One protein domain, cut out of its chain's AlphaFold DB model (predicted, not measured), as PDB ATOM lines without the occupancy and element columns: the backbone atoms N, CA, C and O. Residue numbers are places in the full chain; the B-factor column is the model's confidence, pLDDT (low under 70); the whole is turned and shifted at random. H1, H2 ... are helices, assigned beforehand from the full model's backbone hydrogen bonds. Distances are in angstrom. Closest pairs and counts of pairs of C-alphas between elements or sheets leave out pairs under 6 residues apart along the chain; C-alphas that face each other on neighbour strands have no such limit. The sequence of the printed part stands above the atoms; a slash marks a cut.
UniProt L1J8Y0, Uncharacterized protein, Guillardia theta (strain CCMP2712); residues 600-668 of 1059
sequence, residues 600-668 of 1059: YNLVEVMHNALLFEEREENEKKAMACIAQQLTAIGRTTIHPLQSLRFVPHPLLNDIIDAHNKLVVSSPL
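Overview. This is residues 600 to 668 of the 1059 residues of an uncharacterized protein of Guillardia theta (strain CCMP2712) (UniProt L1J8Y0). A helical hairpin of H1 and the longer H2 makes one part of this elongated model, and H4 crosses the other part of H2 slantwise and runs on past it, so that residues 663 to 668 stick out at one end. The short H3 packs on H4 and comes near H1. The printed part has 69 residues with four named helices, in the order H1, H2, H3, H4, and no named strand; its class is all helix. It is only just compact, close to loose, with a radius of gyration of the C-alphas of 13.0 A, and its C-alphas span 44 by 21 by 17 A, the free end adding to the length.

Along the chain. Find C-alpha 600 at (-19.728, 23.740, -7.858); from there H1 runs through residues 600 to 608. After residues 609 to 614, look for H2, residues 615 to 633, which begins at C-alpha 615 (-18.768, 32.962, -2.228) and is 26.3 A long from first to last C-alpha. H3 is the short helix of residues 640 to 643, 5.4 A from first to last C-alpha. H4 takes residues 649 to 665 and is 24.2 A long; its last C-alpha, 665, is at (-17.466, 0.267, -14.001).

Arrangement. Start with the hairpin of H1 and H2, where the two helices touch and run opposite ways at a shallow tilt of 28 degrees. Its closest C-alphas are those of Tyr 600 and Ala 622, 5.5 A apart, and H2 touches H1 with residues 615 to 622 alone. Farther along H2, residues 627 to 630 alone touch H4, with the C-alphas of Ala 627 and Leu 651 closest at 7.1 A; H2 and H4 run the same way at a steep tilt of 44 degrees. H4 also touches H3, and here the closest C-alphas are those of Pro 640 and Ile 656, 5.9 A apart. H1 and H3 are near each other, with 5 pairs of C-alphas within 10 A, while H1 and H4 are apart, as are H2 and H3. In the backbone, each O i to N i+4 pair of H1, H2 and H4 is within hydrogen-bond range; H3 is too short for such a pair.

Size, cuts and confidence. The two C-alphas farthest apart are those of Glu 613 and Leu 668, at 44.9 A. The printed part has no cut; the link from H3 to H4 is tight, those from H1 to H2 and from H2 to H3 are short, and no link is long. Residues 663 to 668, of which 663 to 665 belong to H4, stand free. The mean pLDDT of the printed part is 76.4, and it is under 70 at residues 608 to 613, 641 to 642, 644 to 645 and 662 to 668.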
ATOM      1  N   TYR A 600     -21.179  23.863  -7.768       89.12
ATOM      2  CA  TYR A 600     -19.728  23.740  -7.858       89.12
ATOM      3  C   TYR A 600     -19.171  24.646  -8.976       89.12
ATOM      4  O   TYR A 600     -18.271  25.448  -8.728       89.12
ATOM      5  N   ASN A 601     -19.763  24.601 -10.174       88.25
ATOM      6  CA  ASN A 601     -19.342  25.436 -11.299       88.25
ATOM      7  C   ASN A 601     -19.616  26.932 -11.054       88.25
ATOM      8  O   ASN A 601     -18.785  27.754 -11.427       88.25
ATOM      9  N   LEU A 602     -20.717  27.305 -10.380       90.81
ATOM     10  CA  LEU A 602     -20.942  28.689  -9.932       90.81
ATOM     11  C   LEU A 602     -19.798  29.169  -9.036       90.81
ATOM     12  O   LEU A 602     -19.250  30.242  -9.270       90.81
ATOM     13  N   VAL A 603     -19.414  28.368  -8.039       87.38
ATOM     14  CA  VAL A 603     -18.290  28.689  -7.153       87.38
ATOM     15  C   VAL A 603     -16.998  28.842  -7.958       87.38
ATOM     16  O   VAL A 603     -16.269  29.808  -7.737       87.38
ATOM     17  N   GLU A 604     -16.742  27.966  -8.937       80.19
ATOM     18  CA  GLU A 604     -15.579  28.076  -9.826       80.19
ATOM     19  C   GLU A 604     -15.570  29.393 -10.622       80.19
ATOM     20  O   GLU A 604     -14.561  30.101 -10.656       80.19
ATOM     21  N   VAL A 605     -16.711  29.767 -11.206       82.81
ATOM     22  CA  VAL A 605     -16.882  31.033 -11.932       82.81
ATOM     23  C   VAL A 605     -16.711  32.233 -10.998       82.81
ATOM     24  O   VAL A 605     -16.067  33.204 -11.381       82.81
ATOM     25  N   MET A 606     -17.207  32.166  -9.760       78.75
ATOM     26  CA  MET A 606     -17.012  33.215  -8.750       78.75
ATOM     27  C   MET A 606     -15.545  33.348  -8.316       78.75
ATOM     28  O   MET A 606     -15.101  34.463  -8.049       78.75
ATOM     29  N   HIS A 607     -14.773  32.251  -8.297       72.38
ATOM     30  CA  HIS A 607     -13.317  32.323  -8.128       72.38
ATOM     31  C   HIS A 607     -12.682  33.043  -9.330       72.38
ATOM     32  O   HIS A 607     -12.003  34.048  -9.148       72.38
ATOM     33  N   ASN A 608     -12.959  32.586 -10.558       69.25
ATOM     34  CA  ASN A 608     -12.402  33.161 -11.789       69.25
ATOM     35  C   ASN A 608     -12.759  34.652 -11.974       69.25
ATOM     36  O   ASN A 608     -11.959  35.411 -12.512       69.25
ATOM     37  N   ALA A 609     -13.959  35.060 -11.548       68.75
ATOM     38  CA  ALA A 609     -14.484  36.422 -11.665       68.75
ATOM     39  C   ALA A 609     -14.110  37.335 -10.489       68.75
ATOM     40  O   ALA A 609     -14.502  38.499 -10.484       68.75
ATOM     41  N   LEU A 610     -13.419  36.804  -9.471       69.12
ATOM     42  CA  LEU A 610     -13.098  37.500  -8.219       69.12
ATOM     43  C   LEU A 610     -14.352  38.067  -7.508       69.12
ATOM     44  O   LEU A 610     -14.299  39.065  -6.793       69.12
ATOM     45  N   LEU A 611     -15.493  37.383  -7.668       69.44
ATOM     46  CA  LEU A 611     -16.745  37.683  -6.973       69.44
ATOM     47  C   LEU A 611     -16.679  37.093  -5.558       69.44
ATOM     48  O   LEU A 611     -16.879  35.896  -5.353       69.44
ATOM     49  N   PHE A 612     -16.354  37.937  -4.579       69.38
ATOM     50  CA  PHE A 612     -16.197  37.526  -3.177       69.38
ATOM     51  C   PHE A 612     -17.507  37.526  -2.371       69.38
ATOM     52  O   PHE A 612     -17.579  36.874  -1.328       69.38
ATOM     53  N   GLU A 613     -18.537  38.233  -2.837       69.88
ATOM     54  CA  GLU A 613     -19.882  38.224  -2.247       69.88
ATOM     55  C   GLU A 613     -20.541  36.851  -2.434       69.88
ATOM     56  O   GLU A 613     -20.331  36.205  -3.455       69.88
ATOM     57  N   GLU A 614     -21.299  36.373  -1.439       78.56
ATOM     58  CA  GLU A 614     -21.954  35.042  -1.406       78.56
ATOM     59  C   GLU A 614     -21.014  33.815  -1.551       78.56
ATOM     60  O   GLU A 614     -21.457  32.672  -1.397       78.56
ATOM     61  N   ARG A 615     -19.720  34.014  -1.838       79.69
ATOM     62  CA  ARG A 615     -18.768  32.962  -2.228       79.69
ATOM     63  C   ARG A 615     -18.568  31.908  -1.146       79.69
ATOM     64  O   ARG A 615     -18.788  30.733  -1.412       79.69
ATOM     65  N   GLU A 616     -18.224  32.314   0.078       80.62
ATOM     66  CA  GLU A 616     -18.009  31.366   1.186       80.62
ATOM     67  C   GLU A 616     -19.275  30.572   1.553       80.62
ATOM     68  O   GLU A 616     -19.183  29.495   2.143       80.62
ATOM     69  N   GLU A 617     -20.467  31.100   1.264       87.25
ATOM     70  CA  GLU A 617     -21.728  30.395   1.499       87.25
ATOM     71  C   GLU A 617     -22.000  29.377   0.387       87.25
ATOM     72  O   GLU A 617     -22.342  28.229   0.675       87.25
ATOM     73  N   ASN A 618     -21.782  29.759  -0.873       88.06
ATOM     74  CA  ASN A 618     -21.906  28.848  -2.009       88.06
ATOM     75  C   ASN A 618     -20.841  27.742  -1.985       88.06
ATOM     76  O   ASN A 618     -21.178  26.602  -2.293       88.06
ATOM     77  N   GLU A 619     -19.614  28.029  -1.529       86.94
ATOM     78  CA  GLU A 619     -18.588  27.026  -1.207       86.94
ATOM     79  C   GLU A 619     -19.146  26.005  -0.199       86.94
ATOM     80  O   GLU A 619     -19.263  24.823  -0.521       86.94
ATOM     81  N   LYS A 620     -19.600  26.447   0.986       88.75
ATOM     82  CA  LYS A 620     -20.170  25.565   2.031       88.75
ATOM     83  C   LYS A 620     -21.375  24.754   1.525       88.75
ATOM     84  O   LYS A 620     -21.454  23.552   1.785       88.75
ATOM     85  N   LYS A 621     -22.283  25.378   0.764       90.50
ATOM     86  CA  LYS A 621     -23.448  24.713   0.152       90.50
ATOM     87  C   LYS A 621     -23.052  23.720  -0.949       90.50
ATOM     88  O   LYS A 621     -23.710  22.692  -1.083       90.50
ATOM     89  N   ALA A 622     -21.989  23.976  -1.716       89.38
ATOM     90  CA  ALA A 622     -21.437  23.003  -2.663       89.38
ATOM     91  C   ALA A 622     -20.875  21.793  -1.906       89.38
ATOM     92  O   ALA A 622     -21.234  20.661  -2.224       89.38
ATOM     93  N   MET A 623     -20.088  22.029  -0.848       89.00
ATOM     94  CA  MET A 623     -19.496  20.957  -0.043       89.00
ATOM     95  C   MET A 623     -20.539  20.020   0.570       89.00
ATOM     96  O   MET A 623     -20.407  18.800   0.467       89.00
ATOM     97  N   ALA A 624     -21.593  20.584   1.168       89.56
ATOM     98  CA  ALA A 624     -22.691  19.808   1.740       89.56
ATOM     99  C   ALA A 624     -23.422  18.971   0.674       89.56
ATOM    100  O   ALA A 624     -23.674  17.786   0.887       89.56
ATOM    101  N   CYS A 625     -23.693  19.564  -0.495       89.06
ATOM    102  CA  CYS A 625     -24.349  18.888  -1.615       89.06
ATOM    103  C   CYS A 625     -23.517  17.697  -2.127       89.06
ATOM    104  O   CYS A 625     -24.044  16.600  -2.289       89.06
ATOM    105  N   ILE A 626     -22.201  17.880  -2.298       88.00
ATOM    106  CA  ILE A 626     -21.278  16.821  -2.744       88.00
ATOM    107  C   ILE A 626     -21.239  15.661  -1.739       88.00
ATOM    108  O   ILE A 626     -21.370  14.503  -2.132       88.00
ATOM    109  N   ALA A 627     -21.125  15.955  -0.438       88.19
ATOM    110  CA  ALA A 627     -21.145  14.928   0.607       88.19
ATOM    111  C   ALA A 627     -22.479  14.152   0.638       88.19
ATOM    112  O   ALA A 627     -22.487  12.927   0.791       88.19
ATOM    113  N   GLN A 628     -23.607  14.839   0.433       87.81
ATOM    114  CA  GLN A 628     -24.928  14.212   0.340       87.81
ATOM    115  C   GLN A 628     -25.069  13.344  -0.926       87.81
ATOM    116  O   GLN A 628     -25.584  12.230  -0.854       87.81
ATOM    117  N   GLN A 629     -24.568  13.804  -2.075       85.88
ATOM    118  CA  GLN A 629     -24.579  13.045  -3.331       85.88
ATOM    119  C   GLN A 629     -23.731  11.765  -3.228       85.88
ATOM    120  O   GLN A 629     -24.176  10.688  -3.630       85.88
ATOM    121  N   LEU A 630     -22.538  11.859  -2.632       86.44
ATOM    122  CA  LEU A 630     -21.644  10.716  -2.422       86.44
ATOM    123  C   LEU A 630     -22.227   9.691  -1.443       86.44
ATOM    124  O   LEU A 630     -22.147   8.494  -1.712       86.44
ATOM    125  N   THR A 631     -22.860  10.133  -0.353       86.38
ATOM    126  CA  THR A 631     -23.490   9.225   0.624       86.38
ATOM    127  C   THR A 631     -24.787   8.589   0.118       86.38
ATOM    128  O   THR A 631     -25.059   7.442   0.463       86.38
ATOM    129  N   ALA A 632     -25.566   9.278  -0.727       85.25
ATOM    130  CA  ALA A 632     -26.822   8.751  -1.270       85.25
ATOM    131  C   ALA A 632     -26.655   7.896  -2.544       85.25
ATOM    132  O   ALA A 632     -27.407   6.943  -2.737       85.25
ATOM    133  N   ILE A 633     -25.704   8.236  -3.425       79.81
ATOM    134  CA  ILE A 633     -25.574   7.639  -4.773       79.81
ATOM    135  C   ILE A 633     -24.242   6.880  -4.947       79.81
ATOM    136  O   ILE A 633     -24.108   6.051  -5.848       79.81
ATOM    137  N   GLY A 634     -23.228   7.143  -4.113       79.81
ATOM    138  CA  GLY A 634     -21.891   6.537  -4.246       79.81
ATOM    139  C   GLY A 634     -21.125   6.965  -5.508       79.81
ATOM    140  O   GLY A 634     -20.131   6.332  -5.866       79.81
ATOM    141  N   ARG A 635     -21.605   8.008  -6.199       74.38
ATOM    142  CA  ARG A 635     -21.128   8.520  -7.492       74.38
ATOM    143  C   ARG A 635     -21.171  10.051  -7.490       74.38
ATOM    144  O   ARG A 635     -22.059  10.641  -6.882       74.38
ATOM    145  N   THR A 636     -20.246  10.678  -8.209       77.19
ATOM    146  CA  THR A 636     -20.151  12.135  -8.401       77.19
ATOM    147  C   THR A 636     -19.973  12.444  -9.885       77.19
ATOM    148  O   THR A 636     -19.337  11.665 -10.595       77.19
ATOM    149  N   THR A 637     -20.529  13.563 -10.351       70.88
ATOM    150  CA  THR A 637     -20.252  14.115 -11.688       70.88
ATOM    151  C   THR A 637     -19.115  15.139 -11.666       70.88
ATOM    152  O   THR A 637     -18.405  15.284 -12.656       70.88
ATOM    153  N   ILE A 638     -18.879  15.789 -10.518       77.00
ATOM    154  CA  ILE A 638     -17.764  16.723 -10.323       77.00
ATOM    155  C   ILE A 638     -16.448  15.951 -10.403       77.00
ATOM    156  O   ILE A 638     -16.246  14.957  -9.697       77.00
ATOM    157  N   HIS A 639     -15.568  16.421 -11.284       73.12
ATOM    158  CA  HIS A 639     -14.346  15.730 -11.660       73.12
ATOM    159  C   HIS A 639     -13.206  16.004 -10.652       73.12
ATOM    160  O   HIS A 639     -13.020  17.161 -10.257       73.12
ATOM    161  N   PRO A 640     -12.397  14.996 -10.251       74.12
ATOM    162  CA  PRO A 640     -11.489  15.125  -9.107       74.12
ATOM    163  C   PRO A 640     -10.466  16.275  -9.191       74.12
ATOM    164  O   PRO A 640     -10.127  16.867  -8.163       74.12
ATOM    165  N   LEU A 641     -10.009  16.644 -10.397       69.31
ATOM    166  CA  LEU A 641      -9.099  17.784 -10.606       69.31
ATOM    167  C   LEU A 641      -9.723  19.121 -10.193       69.31
ATOM    168  O   LEU A 641      -9.034  19.983  -9.653       69.31
ATOM    169  N   GLN A 642     -11.020  19.303 -10.453       68.94
ATOM    170  CA  GLN A 642     -11.707  20.559 -10.161       68.94
ATOM    171  C   GLN A 642     -11.781  20.762  -8.640       68.94
ATOM    172  O   GLN A 642     -11.391  21.813  -8.128       68.94
ATOM    173  N   SER A 643     -12.160  19.708  -7.908       73.19
ATOM    174  CA  SER A 643     -12.302  19.728  -6.448       73.19
ATOM    175  C   SER A 643     -11.055  20.197  -5.680       73.19
ATOM    176  O   SER A 643     -11.207  20.787  -4.611       73.19
ATOM    177  N   LEU A 644      -9.840  20.028  -6.220       67.75
ATOM    178  CA  LEU A 644      -8.573  20.405  -5.567       67.75
ATOM    179  C   LEU A 644      -8.490  21.866  -5.072       67.75
ATOM    180  O   LEU A 644      -7.629  22.166  -4.248       67.75
ATOM    181  N   ARG A 645      -9.341  22.779  -5.568       68.38
ATOM    182  CA  ARG A 645      -9.295  24.212  -5.217       68.38
ATOM    183  C   ARG A 645      -9.845  24.545  -3.825       68.38
ATOM    184  O   ARG A 645      -9.259  25.380  -3.144       68.38
ATOM    185  N   PHE A 646     -10.959  23.932  -3.415       71.44
ATOM    186  CA  PHE A 646     -11.636  24.260  -2.146       71.44
ATOM    187  C   PHE A 646     -12.273  23.061  -1.415       71.44
ATOM    188  O   PHE A 646     -12.801  23.226  -0.315       71.44
ATOM    189  N   VAL A 647     -12.202  21.844  -1.971       75.31
ATOM    190  CA  VAL A 647     -12.645  20.624  -1.277       75.31
ATOM    191  C   VAL A 647     -11.601  20.218  -0.223       75.31
ATOM    192  O   VAL A 647     -10.420  20.105  -0.551       75.31
ATOM    193  N   PRO A 648     -11.992  19.950   1.039       75.88
ATOM    194  CA  PRO A 648     -11.063  19.490   2.064       75.88
ATOM    195  C   PRO A 648     -10.650  18.032   1.812       75.88
ATOM    196  O   PRO A 648     -11.455  17.211   1.370       75.88
ATOM    197  N   HIS A 649      -9.404  17.692   2.153       70.69
ATOM    198  CA  HIS A 649      -8.768  16.410   1.808       70.69
ATOM    199  C   HIS A 649      -9.593  15.134   2.117       70.69
ATOM    200  O   HIS A 649      -9.548  14.218   1.292       70.69
ATOM    201  N   PRO A 650     -10.366  15.018   3.221       79.25
ATOM    202  CA  PRO A 650     -11.195  13.832   3.452       79.25
ATOM    203  C   PRO A 650     -12.246  13.630   2.352       79.25
ATOM    204  O   PRO A 650     -12.282  12.579   1.724       79.25
ATOM    205  N   LEU A 651     -13.015  14.676   2.038       81.94
ATOM    206  CA  LEU A 651     -14.076  14.630   1.028       81.94
ATOM    207  C   LEU A 651     -13.512  14.558  -0.403       81.94
ATOM    208  O   LEU A 651     -14.144  13.996  -1.291       81.94
ATOM    209  N   LEU A 652     -12.287  15.051  -0.624       79.94
ATOM    210  CA  LEU A 652     -11.550  14.822  -1.870       79.94
ATOM    211  C   LEU A 652     -11.266  13.324  -2.088       79.94
ATOM    212  O   LEU A 652     -11.425  12.840  -3.207       79.94
ATOM    213  N   ASN A 653     -10.899  12.576  -1.041       80.56
ATOM    214  CA  ASN A 653     -10.687  11.128  -1.153       80.56
ATOM    215  C   ASN A 653     -11.987  10.393  -1.524       80.56
ATOM    216  O   ASN A 653     -11.947   9.492  -2.361       80.56
ATOM    217  N   ASP A 654     -13.130  10.809  -0.968       82.75
ATOM    218  CA  ASP A 654     -14.443  10.229  -1.290       82.75
ATOM    219  C   ASP A 654     -14.859  10.513  -2.751       82.75
ATOM    220  O   ASP A 654     -15.390   9.630  -3.430       82.75
ATOM    221  N   ILE A 655     -14.567  11.720  -3.262       82.00
ATOM    222  CA  ILE A 655     -14.735  12.089  -4.682       82.00
ATOM    223  C   ILE A 655     -13.877  11.187  -5.580       82.00
ATOM    224  O   ILE A 655     -14.382  10.659  -6.574       82.00
ATOM    225  N   ILE A 656     -12.603  10.978  -5.230       78.56
ATOM    226  CA  ILE A 656     -11.680  10.117  -5.991       78.56
ATOM    227  C   ILE A 656     -12.164   8.657  -5.972       78.56
ATOM    228  O   ILE A 656     -12.243   8.034  -7.028       78.56
ATOM    229  N   ASP A 657     -12.574   8.117  -4.819       78.62
ATOM    230  CA  ASP A 657     -13.097   6.744  -4.722       78.62
ATOM    231  C   ASP A 657     -14.379   6.547  -5.543       78.62
ATOM    232  O   ASP A 657     -14.574   5.494  -6.156       78.62
ATOM    233  N   ALA A 658     -15.266   7.543  -5.571       78.88
ATOM    234  CA  ALA A 658     -16.465   7.523  -6.407       78.88
ATOM    235  C   ALA A 658     -16.138   7.629  -7.908       78.88
ATOM    236  O   ALA A 658     -16.775   6.954  -8.721       78.88
ATOM    237  N   HIS A 659     -15.125   8.417  -8.280       76.88
ATOM    238  CA  HIS A 659     -14.655   8.529  -9.661       76.88
ATOM    239  C   HIS A 659     -13.975   7.238 -10.145       76.88
ATOM    240  O   HIS A 659     -14.319   6.717 -11.205       76.88
ATOM    241  N   ASN A 660     -13.094   6.641  -9.339       73.56
ATOM    242  CA  ASN A 660     -12.409   5.392  -9.680       73.56
ATOM    243  C   ASN A 660     -13.397   4.227  -9.855       73.56
ATOM    244  O   ASN A 660     -13.263   3.438 -10.793       73.56
ATOM    245  N   LYS A 661     -14.451   4.160  -9.024       71.75
ATOM    246  CA  LYS A 661     -15.568   3.215  -9.219       71.75
ATOM    247  C   LYS A 661     -16.260   3.415 -10.569       71.75
ATOM    248  O   LYS A 661     -16.604   2.424 -11.206       71.75
ATOM    249  N   LEU A 662     -16.453   4.659 -11.020       67.50
ATOM    250  CA  LEU A 662     -17.026   4.942 -12.339       67.50
ATOM    251  C   LEU A 662     -16.109   4.455 -13.465       67.50
ATOM    252  O   LEU A 662     -16.583   3.699 -14.311       67.50
ATOM    253  N   VAL A 663     -14.814   4.796 -13.429       62.34
ATOM    254  CA  VAL A 663     -13.821   4.374 -14.437       62.34
ATOM    255  C   VAL A 663     -13.758   2.846 -14.556       62.34
ATOM    256  O   VAL A 663     -13.881   2.319 -15.660       62.34
ATOM    257  N   VAL A 664     -13.675   2.124 -13.432       54.28
ATOM    258  CA  VAL A 664     -13.648   0.646 -13.408       54.28
ATOM    259  C   VAL A 664     -15.000   0.020 -13.791       54.28
ATOM    260  O   VAL A 664     -15.026  -1.102 -14.289       54.28
ATOM    261  N   SER A 665     -16.123   0.728 -13.594       43.41
ATOM    262  CA  SER A 665     -17.466   0.267 -14.001       43.41
ATOM    263  C   SER A 665     -17.850   0.604 -15.446       43.41
ATOM    264  O   SER A 665     -18.861   0.097 -15.935       43.41
ATOM    265  N   SER A 666     -17.067   1.438 -16.141       43.00
ATOM    266  CA  SER A 666     -17.139   1.507 -17.603       43.00
ATOM    267  C   SER A 666     -16.787   0.129 -18.182       43.00
ATOM    268  O   SER A 666     -16.056  -0.620 -17.527       43.00
ATOM    269  N   PRO A 667     -17.304  -0.263 -19.362       37.84
ATOM    270  CA  PRO A 667     -17.022  -1.575 -19.928       37.84
ATOM    271  C   PRO A 667     -15.563  -1.653 -20.389       37.84
ATOM    272  O   PRO A 667     -15.252  -1.496 -21.570       37.84
ATOM    273  N   LEU A 668     -14.670  -1.949 -19.439       39.81
ATOM    274  CA  LEU A 668     -13.389  -2.584 -19.704       39.81
ATOM    275  C   LEU A 668     -13.672  -3.734 -20.679       39.81
ATOM    276  O   LEU A 668     -14.489  -4.602 -20.340       39.81
TER     277      LEU A 668